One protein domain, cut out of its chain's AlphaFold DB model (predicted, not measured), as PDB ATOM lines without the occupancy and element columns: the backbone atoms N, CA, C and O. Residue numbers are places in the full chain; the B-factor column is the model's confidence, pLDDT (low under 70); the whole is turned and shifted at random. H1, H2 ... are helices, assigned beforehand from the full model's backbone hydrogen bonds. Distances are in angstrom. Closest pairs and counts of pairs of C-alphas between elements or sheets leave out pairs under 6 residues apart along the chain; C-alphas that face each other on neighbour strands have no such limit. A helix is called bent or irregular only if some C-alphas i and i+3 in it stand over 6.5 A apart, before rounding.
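Overview. This is residues 93 to 178 of the 187 residues of the protein "Aminobenzoyl-glutamate transporter" of Clostridioides difficile (UniProt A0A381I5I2). Three helices, H3, H4 and H5, form an up-and-down bundle, each running against the one before it; H2 packs on H4, and H1 makes an arm at one end, meeting H2 at a corner. The printed part has 86 residues with five named helices, H1 to H5 in that order, and no named strand; the class is all helix. It is compact, with a radius of gyration of the C-alphas of 13.0 A, yet elongated, spanning 42 by 24 by 17 A.

Along the chain. H1, residues 93 to 106, begins with C-alpha 93 at (-20.170, -12.916, 14.040) and is 20.1 A long. H2 is residues 109 to 118, 14.3 A. H3, residues 123 to 136, 20.3 A, is irregular: C-alphas 124 and 127 are 8.2 A apart. H4, residues 142 to 158, 25.3 A, is only just irregular, with C-alphas 146 and 149 6.7 A apart, and has a kink of 34 degrees near residue 149. H5, residues 163 to 178, 22.9 A, ends with C-alpha 178 at (-32.643, -25.530, 14.835).

Arrangement. H4 is the hub, touching three helices. It forms a hairpin with H5, at a shallow tilt of 30 degrees; their closest C-alphas, of Ala 153 and Gly 166, are 4.3 A apart. H3 and H4 form another hairpin, at 3 degrees, with the closest C-alphas, Val 130 and Ala 152, at 6.6 A. H3 touches H5, the same way at a shallow tilt of 33 degrees, only just short of steep; the closest C-alphas, Met 135 and Gly 177, are 4.2 A apart. H2 touches H4, the closest C-alphas being Val 118 and Val 155, 7.2 A. H1 and H2 are close but not clearly touching, about perpendicular at 74 degrees, with the closest C-alphas, Cys 104 and Met 110, at 5.8 A. Every O i to N i+4 pair is within hydrogen-bond range in H1, H2 and H5; in H3 8 of 10 are, in H4 11 of 13.

Size, cuts and confidence. The two farthest C-alphas, of Leu 93 and Gly 160, are 43.3 A apart. The printed part has no cut, and its four links are tight. Confidence is under 70 at residues 118 to 120, 140 to 141 and 143.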
ATOM      1  N   LEU A  93     -18.763 -12.852  14.436       86.75
ATOM      2  CA  LEU A  93     -20.170 -12.916  14.040       86.75
ATOM      3  C   LEU A  93     -21.076 -13.316  15.214       86.75
ATOM      4  O   LEU A  93     -22.100 -12.674  15.452       86.75
ATOM      5  N   VAL A  94     -20.690 -14.337  15.983       86.81
ATOM      6  CA  VAL A  94     -21.470 -14.801  17.140       86.81
ATOM      7  C   VAL A  94     -21.536 -13.735  18.235       86.81
ATOM      8  O   VAL A  94     -22.606 -13.497  18.787       86.81
ATOM      9  N   LEU A  95     -20.442 -13.024  18.523       89.50
ATOM     10  CA  LEU A  95     -20.453 -11.964  19.538       89.50
ATOM     11  C   LEU A  95     -21.392 -10.809  19.163       89.50
ATOM     12  O   LEU A  95     -22.192 -10.369  19.989       89.50
ATOM     13  N   VAL A  96     -21.332 -10.336  17.915       88.56
ATOM     14  CA  VAL A  96     -22.189  -9.235  17.442       88.56
ATOM     15  C   VAL A  96     -23.662  -9.651  17.429       88.56
ATOM     16  O   VAL A  96     -24.522  -8.903  17.898       88.56
ATOM     17  N   THR A  97     -23.961 -10.860  16.946       85.19
ATOM     18  CA  THR A  97     -25.333 -11.397  16.929       85.19
ATOM     19  C   THR A  97     -25.882 -11.608  18.343       85.19
ATOM     20  O   THR A  97     -27.026 -11.234  18.606       85.19
ATOM     21  N   MET A  98     -25.071 -12.101  19.288       85.62
ATOM     22  CA  MET A  98     -25.464 -12.263  20.694       85.62
ATOM     23  C   MET A  98     -25.766 -10.936  21.396       85.62
ATOM     24  O   MET A  98     -26.675 -10.894  22.224       85.62
ATOM     25  N   ILE A  99     -25.071  -9.842  21.063       88.12
ATOM     26  CA  ILE A  99     -25.398  -8.511  21.605       88.12
ATOM     27  C   ILE A  99     -26.798  -8.085  21.145       88.12
ATOM     28  O   ILE A  99     -27.621  -7.687  21.971       88.12
ATOM     29  N   GLY A 100     -27.099  -8.217  19.849       85.69
ATOM     30  CA  GLY A 100     -28.424  -7.899  19.307       85.69
ATOM     31  C   GLY A 100     -29.528  -8.764  19.920       85.69
ATOM     32  O   GLY A 100     -30.533  -8.241  20.406       85.69
ATOM     33  N   ALA A 101     -29.312 -10.080  19.976       81.44
ATOM     34  CA  ALA A 101     -30.243 -11.018  20.599       81.44
ATOM     35  C   ALA A 101     -30.453 -10.719  22.094       81.44
ATOM     36  O   ALA A 101     -31.588 -10.725  22.568       81.44
ATOM     37  N   GLY A 102     -29.384 -10.382  22.822       84.56
ATOM     38  CA  GLY A 102     -29.438 -10.021  24.237       84.56
ATOM     39  C   GLY A 102     -30.273  -8.767  24.498       84.56
ATOM     40  O   GLY A 102     -31.066  -8.749  25.439       84.56
ATOM     41  N   VAL A 103     -30.171  -7.740  23.648       88.38
ATOM     42  CA  VAL A 103     -31.027  -6.543  23.742       88.38
ATOM     43  C   VAL A 103     -32.495  -6.902  23.491       88.38
ATOM     44  O   VAL A 103     -33.370  -6.497  24.261       88.38
ATOM     45  N   CYS A 104     -32.784  -7.696  22.460       83.38
ATOM     46  CA  CYS A 104     -34.148  -8.136  22.144       83.38
ATOM     47  C   CYS A 104     -34.782  -8.986  23.258       83.38
ATOM     48  O   CYS A 104     -35.991  -8.898  23.491       83.38
ATOM     49  N   ASP A 105     -33.982  -9.788  23.960       79.50
ATOM     50  CA  ASP A 105     -34.454 -10.605  25.078       79.50
ATOM     51  C   ASP A 105     -34.686  -9.757  26.340       79.50
ATOM     52  O   ASP A 105     -35.771  -9.779  26.923       79.50
ATOM     53  N   LYS A 106     -33.723  -8.899  26.712       83.50
ATOM     54  CA  LYS A 106     -33.835  -8.033  27.902       83.50
ATOM     55  C   LYS A 106     -34.933  -6.977  27.796       83.50
ATOM     56  O   LYS A 106     -35.510  -6.606  28.813       83.50
ATOM     57  N   THR A 107     -35.245  -6.512  26.589       88.38
ATOM     58  CA  THR A 107     -36.368  -5.588  26.343       88.38
ATOM     59  C   THR A 107     -37.727  -6.291  26.315       88.38
ATOM     60  O   THR A 107     -38.760  -5.628  26.263       88.38
ATOM     61  N   GLY A 108     -37.759  -7.628  26.341       82.50
ATOM     62  CA  GLY A 108     -38.990  -8.413  26.252       82.50
ATOM     63  C   GLY A 108     -39.619  -8.439  24.854       82.50
ATOM     64  O   GLY A 108     -40.677  -9.055  24.683       82.50
ATOM     65  N   LEU A 109     -38.972  -7.832  23.848       82.69
ATOM     66  CA  LEU A 109     -39.424  -7.817  22.453       82.69
ATOM     67  C   LEU A 109     -39.629  -9.243  21.931       82.69
ATOM     68  O   LEU A 109     -40.620  -9.527  21.254       82.69
ATOM     69  N   MET A 110     -38.730 -10.152  22.306       76.12
ATOM     70  CA  MET A 110     -38.794 -11.543  21.884       76.12
ATOM     71  C   MET A 110     -40.033 -12.264  22.423       76.12
ATOM     72  O   MET A 110     -40.814 -12.853  21.675       76.12
ATOM     73  N   THR A 111     -40.279 -12.128  23.727       74.94
ATOM     74  CA  THR A 111     -41.453 -12.709  24.391       74.94
ATOM     75  C   THR A 111     -42.755 -12.118  23.841       74.94
ATOM     76  O   THR A 111     -43.728 -12.847  23.634       74.94
ATOM     77  N   ALA A 112     -42.789 -10.809  23.581       83.06
ATOM     78  CA  ALA A 112     -43.951 -10.143  23.001       83.06
ATOM     79  C   ALA A 112     -44.241 -10.636  21.575       83.06
ATOM     80  O   ALA A 112     -45.393 -10.928  21.253       83.06
ATOM     81  N   THR A 113     -43.204 -10.803  20.751       79.31
ATOM     82  CA  THR A 113     -43.327 -11.271  19.362       79.31
ATOM     83  C   THR A 113     -43.822 -12.711  19.292       79.31
ATOM     84  O   THR A 113     -44.732 -13.008  18.515       79.31
ATOM     85  N   ILE A 114     -43.296 -13.603  20.141       73.44
ATOM     86  CA  ILE A 114     -43.765 -14.994  20.208       73.44
ATOM     87  C   ILE A 114     -45.237 -15.034  20.635       73.44
ATOM     88  O   ILE A 114     -46.046 -15.679  19.971       73.44
ATOM     89  N   LYS A 115     -45.626 -14.293  21.685       74.12
ATOM     90  CA  LYS A 115     -47.032 -14.210  22.119       74.12
ATOM     91  C   LYS A 115     -47.938 -13.663  21.010       74.12
ATOM     92  O   LYS A 115     -48.979 -14.245  20.731       74.12
ATOM     93  N   ALA A 116     -47.532 -12.585  20.342       79.06
ATOM     94  CA  ALA A 116     -48.307 -11.965  19.269       79.06
ATOM     95  C   ALA A 116     -48.488 -12.886  18.051       79.06
ATOM     96  O   ALA A 116     -49.584 -12.949  17.492       79.06
ATOM     97  N   SER A 117     -47.444 -13.630  17.678       73.19
ATOM     98  CA  SER A 117     -47.469 -14.590  16.560       73.19
ATOM     99  C   SER A 117     -48.461 -15.728  16.798       73.19
ATOM    100  O   SER A 117     -49.004 -16.317  15.867       73.19
ATOM    101  N   VAL A 118     -48.708 -16.017  18.070       69.94
ATOM    102  CA  VAL A 118     -49.443 -17.180  18.532       69.94
ATOM    103  C   VAL A 118     -50.916 -16.860  18.862       69.94
ATOM    104  O   VAL A 118     -51.776 -17.735  18.783       69.94
ATOM    105  N   SER A 119     -51.253 -15.593  19.130       68.44
ATOM    106  CA  SER A 119     -52.620 -15.149  19.462       68.44
ATOM    107  C   SER A 119     -53.616 -15.118  18.290       68.44
ATOM    108  O   SER A 119     -54.813 -14.988  18.524       68.44
ATOM    109  N   LYS A 120     -53.164 -15.195  17.029       68.38
ATOM    110  CA  LYS A 120     -54.020 -15.047  15.827       68.38
ATOM    111  C   LYS A 120     -54.100 -16.318  14.972       68.38
ATOM    112  O   LYS A 120     -54.081 -16.245  13.744       68.38
ATOM    113  N   ILE A 121     -54.162 -17.492  15.597       73.81
ATOM    114  CA  ILE A 121     -54.117 -18.765  14.867       73.81
ATOM    115  C   ILE A 121     -55.537 -19.323  14.635       73.81
ATOM    116  O   ILE A 121     -56.264 -19.541  15.602       73.81
ATOM    117  N   PRO A 122     -55.945 -19.600  13.378       74.88
ATOM    118  CA  PRO A 122     -57.229 -20.232  13.075       74.88
ATOM    119  C   PRO A 122     -57.237 -21.726  13.439       74.88
ATOM    120  O   PRO A 122     -56.271 -22.443  13.170       74.88
ATOM    121  N   GLU A 123     -58.366 -22.207  13.973       73.25
ATOM    122  CA  GLU A 123     -58.554 -23.535  14.591       73.25
ATOM    123  C   GLU A 123     -58.121 -24.726  13.708       73.25
ATOM    124  O   GLU A 123     -57.526 -25.704  14.170       73.25
ATOM    125  N   THR A 124     -58.348 -24.619  12.398       77.38
ATOM    126  CA  THR A 124     -58.080 -25.680  11.417       77.38
ATOM    127  C   THR A 124     -56.608 -25.823  11.034       77.38
ATOM    128  O   THR A 124     -56.199 -26.904  10.614       77.38
ATOM    129  N   ARG A 125     -55.784 -24.776  11.193       82.31
ATOM    130  CA  ARG A 125     -54.360 -24.778  10.788       82.31
ATOM    131  C   ARG A 125     -53.384 -24.669  11.959       82.31
ATOM    132  O   ARG A 125     -52.192 -24.472  11.735       82.31
ATOM    133  N   VAL A 126     -53.861 -24.845  13.194       83.25
ATOM    134  CA  VAL A 126     -53.063 -24.642  14.415       83.25
ATOM    135  C   VAL A 126     -51.763 -25.438  14.416       83.25
ATOM    136  O   VAL A 126     -50.714 -24.880  14.710       83.25
ATOM    137  N   THR A 127     -51.795 -26.712  14.030       85.88
ATOM    138  CA  THR A 127     -50.600 -27.566  14.049       85.88
ATOM    139  C   THR A 127     -49.526 -27.105  13.075       85.88
ATOM    140  O   THR A 127     -48.364 -27.012  13.460       85.88
ATOM    141  N   LEU A 128     -49.911 -26.756  11.846       86.38
ATOM    142  CA  LEU A 128     -48.973 -26.268  10.838       86.38
ATOM    143  C   LEU A 128     -48.363 -24.930  11.269       86.38
ATOM    144  O   LEU A 128     -47.154 -24.753  11.200       86.38
ATOM    145  N   VAL A 129     -49.195 -24.007  11.755       86.31
ATOM    146  CA  VAL A 129     -48.744 -22.675  12.170       86.31
ATOM    147  C   VAL A 129     -47.827 -22.758  13.392       86.31
ATOM    148  O   VAL A 129     -46.778 -22.126  13.396       86.31
ATOM    149  N   VAL A 130     -48.160 -23.579  14.392       87.12
ATOM    150  CA  VAL A 130     -47.309 -23.785  15.575       87.12
ATOM    151  C   VAL A 130     -45.973 -24.420  15.200       87.12
ATOM    152  O   VAL A 130     -44.948 -23.986  15.714       87.12
ATOM    153  N   MET A 131     -45.945 -25.389  14.280       87.81
ATOM    154  CA  MET A 131     -44.675 -25.954  13.816       87.81
ATOM    155  C   MET A 131     -43.835 -24.927  13.052       87.81
ATOM    156  O   MET A 131     -42.644 -24.805  13.316       87.81
ATOM    157  N   THR A 132     -44.438 -24.138  12.158       85.12
ATOM    158  CA  THR A 132     -43.708 -23.103  11.410       85.12
ATOM    159  C   THR A 132     -43.168 -22.005  12.321       85.12
ATOM    160  O   THR A 132     -42.005 -21.630  12.198       85.12
ATOM    161  N   ILE A 133     -43.975 -21.512  13.266       84.69
ATOM    162  CA  ILE A 133     -43.516 -20.517  14.243       84.69
ATOM    163  C   ILE A 133     -42.446 -21.129  15.155       84.69
ATOM    164  O   ILE A 133     -41.472 -20.456  15.464       84.69
ATOM    165  N   GLY A 134     -42.581 -22.402  15.541       85.38
ATOM    166  CA  GLY A 134     -41.592 -23.106  16.360       85.38
ATOM    167  C   GLY A 134     -40.240 -23.265  15.670       85.38
ATOM    168  O   GLY A 134     -39.218 -23.057  16.312       85.38
ATOM    169  N   MET A 135     -40.220 -23.543  14.363       84.56
ATOM    170  CA  MET A 135     -38.975 -23.539  13.584       84.56
ATOM    171  C   MET A 135     -38.337 -22.141  13.567       84.56
ATOM    172  O   MET A 135     -37.155 -21.995  13.852       84.56
ATOM    173  N   LEU A 136     -39.138 -21.093  13.338       80.88
ATOM    174  CA  LEU A 136     -38.659 -19.702  13.336       80.88
ATOM    175  C   LEU A 136     -38.262 -19.179  14.722       80.88
ATOM    176  O   LEU A 136     -37.505 -18.215  14.824       80.88
ATOM    177  N   ALA A 137     -38.743 -19.803  15.798       79.06
ATOM    178  CA  ALA A 137     -38.405 -19.428  17.165       79.06
ATOM    179  C   ALA A 137     -36.928 -19.688  17.504       79.06
ATOM    180  O   ALA A 137     -36.480 -19.263  18.561       79.06
ATOM    181  N   ASN A 138     -36.146 -20.329  16.630       75.94
ATOM    182  CA  ASN A 138     -34.702 -20.422  16.821       75.94
ATOM    183  C   ASN A 138     -33.987 -19.065  16.657       75.94
ATOM    184  O   ASN A 138     -33.055 -18.761  17.398       75.94
ATOM    185  N   ILE A 139     -34.509 -18.183  15.793       71.00
ATOM    186  CA  ILE A 139     -34.053 -16.782  15.663       71.00
ATOM    187  C   ILE A 139     -34.210 -16.036  16.995       71.00
ATOM    188  O   ILE A 139     -33.480 -15.091  17.293       71.00
ATOM    189  N   ALA A 140     -35.166 -16.478  17.816       64.19
ATOM    190  CA  ALA A 140     -35.483 -15.877  19.094       64.19
ATOM    191  C   ALA A 140     -34.468 -16.172  20.214       64.19
ATOM    192  O   ALA A 140     -34.725 -15.826  21.369       64.19
ATOM    193  N   SER A 141     -33.311 -16.755  19.877       66.50
ATOM    194  CA  SER A 141     -32.294 -17.220  20.824       66.50
ATOM    195  C   SER A 141     -32.816 -18.346  21.734       66.50
ATOM    196  O   SER A 141     -33.909 -18.886  21.534       66.50
ATOM    197  N   ASP A 142     -32.045 -18.702  22.763       70.88
ATOM    198  CA  ASP A 142     -32.353 -19.774  23.722       70.88
ATOM    199  C   ASP A 142     -33.727 -19.602  24.394       70.88
ATOM    200  O   ASP A 142     -34.396 -20.586  24.726       70.88
ATOM    201  N   ALA A 143     -34.198 -18.356  24.526       67.56
ATOM    202  CA  ALA A 143     -35.509 -18.021  25.075       67.56
ATOM    203  C   ALA A 143     -36.664 -18.661  24.286       67.56
ATOM    204  O   ALA A 143     -37.637 -19.126  24.886       67.56
ATOM    205  N   GLY A 144     -36.551 -18.745  22.955       72.25
ATOM    206  CA  GLY A 144     -37.551 -19.389  22.104       72.25
ATOM    207  C   GLY A 144     -37.726 -20.868  22.445       72.25
ATOM    208  O   GLY A 144     -38.850 -21.347  22.572       72.25
ATOM    209  N   THR A 145     -36.631 -21.582  22.699       78.19
ATOM    210  CA  THR A 145     -36.671 -23.025  22.995       78.19
ATOM    211  C   THR A 145     -37.343 -23.357  24.325       78.19
ATOM    212  O   THR A 145     -38.041 -24.365  24.434       78.19
ATOM    213  N   ILE A 146     -37.196 -22.480  25.319       82.00
ATOM    214  CA  ILE A 146     -37.738 -22.676  26.666       82.00
ATOM    215  C   ILE A 146     -39.197 -22.209  26.739       82.00
ATOM    216  O   ILE A 146     -40.039 -22.864  27.355       82.00
ATOM    217  N   LEU A 147     -39.517 -21.077  26.106       81.88
ATOM    218  CA  LEU A 147     -40.829 -20.436  26.222       81.88
ATOM    219  C   LEU A 147     -41.849 -20.957  25.207       81.88
ATOM    220  O   LEU A 147     -43.051 -20.924  25.475       81.88
ATOM    221  N   PHE A 148     -41.411 -21.432  24.041       85.38
ATOM    222  CA  PHE A 148     -42.333 -21.817  22.977       85.38
ATOM    223  C   PHE A 148     -43.162 -23.077  23.286       85.38
ATOM    224  O   PHE A 148     -44.375 -23.024  23.072       85.38
ATOM    225  N   PRO A 149     -42.608 -24.178  23.843       90.12
ATOM    226  CA  PRO A 149     -43.404 -25.363  24.177       90.12
ATOM    227  C   PRO A 149     -44.608 -25.091  25.106       90.12
ATOM    228  O   PRO A 149     -45.716 -25.519  24.765       90.12
ATOM    229  N   PRO A 150     -44.478 -24.359  26.237       88.62
ATOM    230  CA  PRO A 150     -45.636 -24.050  27.077       88.62
ATOM    231  C   PRO A 150     -46.616 -23.074  26.406       88.62
ATOM    232  O   PRO A 150     -47.826 -23.220  26.580       88.62
ATOM    233  N   LEU A 151     -46.141 -22.119  25.597       85.50
ATOM    234  CA  LEU A 151     -47.025 -21.226  24.836       85.50
ATOM    235  C   LEU A 151     -47.839 -21.994  23.783       85.50
ATOM    236  O   LEU A 151     -49.042 -21.773  23.660       85.50
ATOM    237  N   ALA A 152     -47.224 -22.948  23.085       87.69
ATOM    238  CA  ALA A 152     -47.914 -23.829  22.147       87.69
ATOM    239  C   ALA A 152     -48.988 -24.686  22.842       87.69
ATOM    240  O   ALA A 152     -50.087 -24.856  22.311       87.69
ATOM    241  N   ALA A 153     -48.717 -25.182  24.053       89.31
ATOM    242  CA  ALA A 153     -49.703 -25.915  24.846       89.31
ATOM    243  C   ALA A 153     -50.932 -25.053  25.202       89.31
ATOM    244  O   ALA A 153     -52.067 -25.518  25.069       89.31
ATOM    245  N   LEU A 154     -50.720 -23.790  25.595       86.12
ATOM    246  CA  LEU A 154     -51.797 -22.844  25.923       86.12
ATOM    247  C   LEU A 154     -52.694 -22.523  24.722       86.12
ATOM    248  O   LEU A 154     -53.900 -22.354  24.875       86.12
ATOM    249  N   VAL A 155     -52.131 -22.485  23.518       85.06
ATOM    250  CA  VAL A 155     -52.891 -22.238  22.280       85.06
ATOM    251  C   VAL A 155     -53.800 -23.396  21.961       85.06
ATOM    252  O   VAL A 155     -54.971 -23.194  21.663       85.06
ATOM    253  N   TYR A 156     -53.269 -24.615  22.047       86.38
ATOM    254  CA  TYR A 156     -54.074 -25.810  21.846       86.38
ATOM    255  C   TYR A 156     -55.211 -25.867  22.863       86.38
ATOM    256  O   TYR A 156     -56.331 -26.180  22.473       86.38
ATOM    257  N   LEU A 157     -54.956 -25.469  24.116       86.25
ATOM    258  CA  LEU A 157     -55.991 -25.355  25.141       86.25
ATOM    259  C   LEU A 157     -57.052 -24.294  24.790       86.25
ATOM    260  O   LEU A 157     -58.241 -24.578  24.893       86.25
ATOM    261  N   GLY A 158     -56.648 -23.102  24.333       82.38
ATOM    262  CA  GLY A 158     -57.565 -22.018  23.945       82.38
ATOM    263  C   GLY A 158     -58.415 -22.315  22.702       82.38
ATOM    264  O   GLY A 158     -59.488 -21.751  22.533       82.38
ATOM    265  N   VAL A 159     -57.947 -23.235  21.861       82.19
ATOM    266  CA  VAL A 159     -58.612 -23.755  20.655       82.19
ATOM    267  C   VAL A 159     -59.482 -24.987  20.988       82.19
ATOM    268  O   VAL A 159     -60.163 -25.524  20.127       82.19
ATOM    269  N   GLY A 160     -59.489 -25.469  22.239       80.81
ATOM    270  CA  GLY A 160     -60.275 -26.641  22.653       80.81
ATOM    271  C   GLY A 160     -59.656 -27.997  22.277       80.81
ATOM    272  O   GLY A 160     -60.333 -29.023  22.314       80.81
ATOM    273  N   ARG A 161     -58.365 -28.035  21.923       84.19
ATOM    274  CA  ARG A 161     -57.602 -29.255  21.598       84.19
ATOM    275  C   ARG A 161     -56.716 -29.691  22.768       84.19
ATOM    276  O   ARG A 161     -56.426 -28.930  23.687       84.19
ATOM    277  N   HIS A 162     -56.243 -30.939  22.728       90.25
ATOM    278  CA  HIS A 162     -55.446 -31.498  23.820       90.25
ATOM    279  C   HIS A 162     -54.088 -30.771  23.968       90.25
ATOM    280  O   HIS A 162     -53.273 -30.820  23.040       90.25
ATOM    281  N   PRO A 163     -53.781 -30.157  25.130       89.31
ATOM    282  CA  PRO A 163     -52.607 -29.292  25.302       89.31
ATOM    283  C   PRO A 163     -51.272 -30.034  25.161       89.31
ATOM    284  O   PRO A 163     -50.304 -29.461  24.667       89.31
ATOM    285  N   LEU A 164     -51.217 -31.328  25.510       92.25
ATOM    286  CA  LEU A 164     -50.009 -32.143  25.303       92.25
ATOM    287  C   LEU A 164     -49.585 -32.215  23.829       92.25
ATOM    288  O   LEU A 164     -48.394 -32.254  23.548       92.25
ATOM    289  N   ILE A 165     -50.530 -32.191  22.882       88.88
ATOM    290  CA  ILE A 165     -50.193 -32.209  21.451       88.88
ATOM    291  C   ILE A 165     -49.488 -30.902  21.076       88.88
ATOM    292  O   ILE A 165     -48.491 -30.929  20.356       88.88
ATOM    293  N   GLY A 166     -49.954 -29.770  21.610       88.06
ATOM    294  CA  GLY A 166     -49.287 -28.475  21.459       88.06
ATOM    295  C   GLY A 166     -47.893 -28.460  22.078       88.06
ATOM    296  O   GLY A 166     -46.948 -28.026  21.430       88.06
ATOM    297  N   LEU A 167     -47.745 -29.023  23.279       91.75
ATOM    298  CA  LEU A 167     -46.455 -29.129  23.963       91.75
ATOM    299  C   LEU A 167     -45.439 -29.948  23.149       91.75
ATOM    300  O   LEU A 167     -44.341 -29.470  22.873       91.75
ATOM    301  N   PHE A 168     -45.809 -31.165  22.735       92.62
ATOM    302  CA  PHE A 168     -44.913 -32.051  21.991       92.62
ATOM    303  C   PHE A 168     -44.615 -31.528  20.585       92.62
ATOM    304  O   PHE A 168     -43.471 -31.600  20.148       92.62
ATOM    305  N   SER A 169     -45.612 -30.979  19.882       90.25
ATOM    306  CA  SER A 169     -45.398 -30.400  18.547       90.25
ATOM    307  C   SER A 169     -44.552 -29.130  18.592       90.25
ATOM    308  O   SER A 169     -43.678 -28.973  17.747       90.25
ATOM    309  N   GLY A 170     -44.750 -28.265  19.592       89.62
ATOM    310  CA  GLY A 170     -43.915 -27.087  19.813       89.62
ATOM    311  C   GLY A 170     -42.472 -27.462  20.149       89.62
ATOM    312  O   GLY A 170     -41.549 -26.923  19.550       89.62
ATOM    313  N   TYR A 171     -42.273 -28.438  21.040       89.94
ATOM    314  CA  TYR A 171     -40.939 -28.938  21.379       89.94
ATOM    315  C   TYR A 171     -40.235 -29.571  20.173       89.94
ATOM    316  O   TYR A 171     -39.104 -29.211  19.854       89.94
ATOM    317  N   ALA A 172     -40.926 -30.453  19.443       90.31
ATOM    318  CA  ALA A 172     -40.386 -31.070  18.237       90.31
ATOM    319  C   ALA A 172     -40.032 -30.025  17.168       90.31
ATOM    320  O   ALA A 172     -38.981 -30.135  16.544       90.31
ATOM    321  N   ALA A 173     -40.866 -28.999  16.981       88.75
ATOM    322  CA  ALA A 173     -40.623 -27.941  16.005       88.75
ATOM    323  C   ALA A 173     -39.363 -27.125  16.315       88.75
ATOM    324  O   ALA A 173     -38.590 -26.850  15.406       88.75
ATOM    325  N   VAL A 174     -39.129 -26.780  17.585       86.94
ATOM    326  CA  VAL A 174     -37.942 -26.008  17.974       86.94
ATOM    327  C   VAL A 174     -36.672 -26.866  17.914       86.94
ATOM    328  O   VAL A 174     -35.650 -26.413  17.406       86.94
ATOM    329  N   CYS A 175     -36.727 -28.122  18.375       85.88
ATOM    330  CA  CYS A 175     -35.566 -29.016  18.342       85.88
ATOM    331  C   CYS A 175     -35.172 -29.430  16.917       85.88
ATOM    332  O   CYS A 175     -33.989 -29.445  16.590       85.88
ATOM    333  N   LEU A 176     -36.146 -29.769  16.064       84.62
ATOM    334  CA  LEU A 176     -35.887 -30.162  14.674       84.62
ATOM    335  C   LEU A 176     -35.632 -28.949  13.769       84.62
ATOM    336  O   LEU A 176     -34.920 -29.064  12.775       84.62
ATOM    337  N   GLY A 177     -36.197 -27.790  14.112       81.06
ATOM    338  CA  GLY A 177     -36.071 -26.541  13.365       81.06
ATOM    339  C   GLY A 177     -34.772 -25.773  13.597       81.06
ATOM    340  O   GLY A 177     -34.566 -24.767  12.933       81.06
ATOM    341  N   PHE A 178     -33.886 -26.237  14.486       75.62
ATOM    342  CA  PHE A 178     -32.643 -25.530  14.835       75.62
ATOM    343  C   PHE A 178     -31.770 -25.194  13.612       75.62
ATOM    344  O   PHE A 178     -31.140 -24.147  13.568       75.62
TER     345      PHE A 178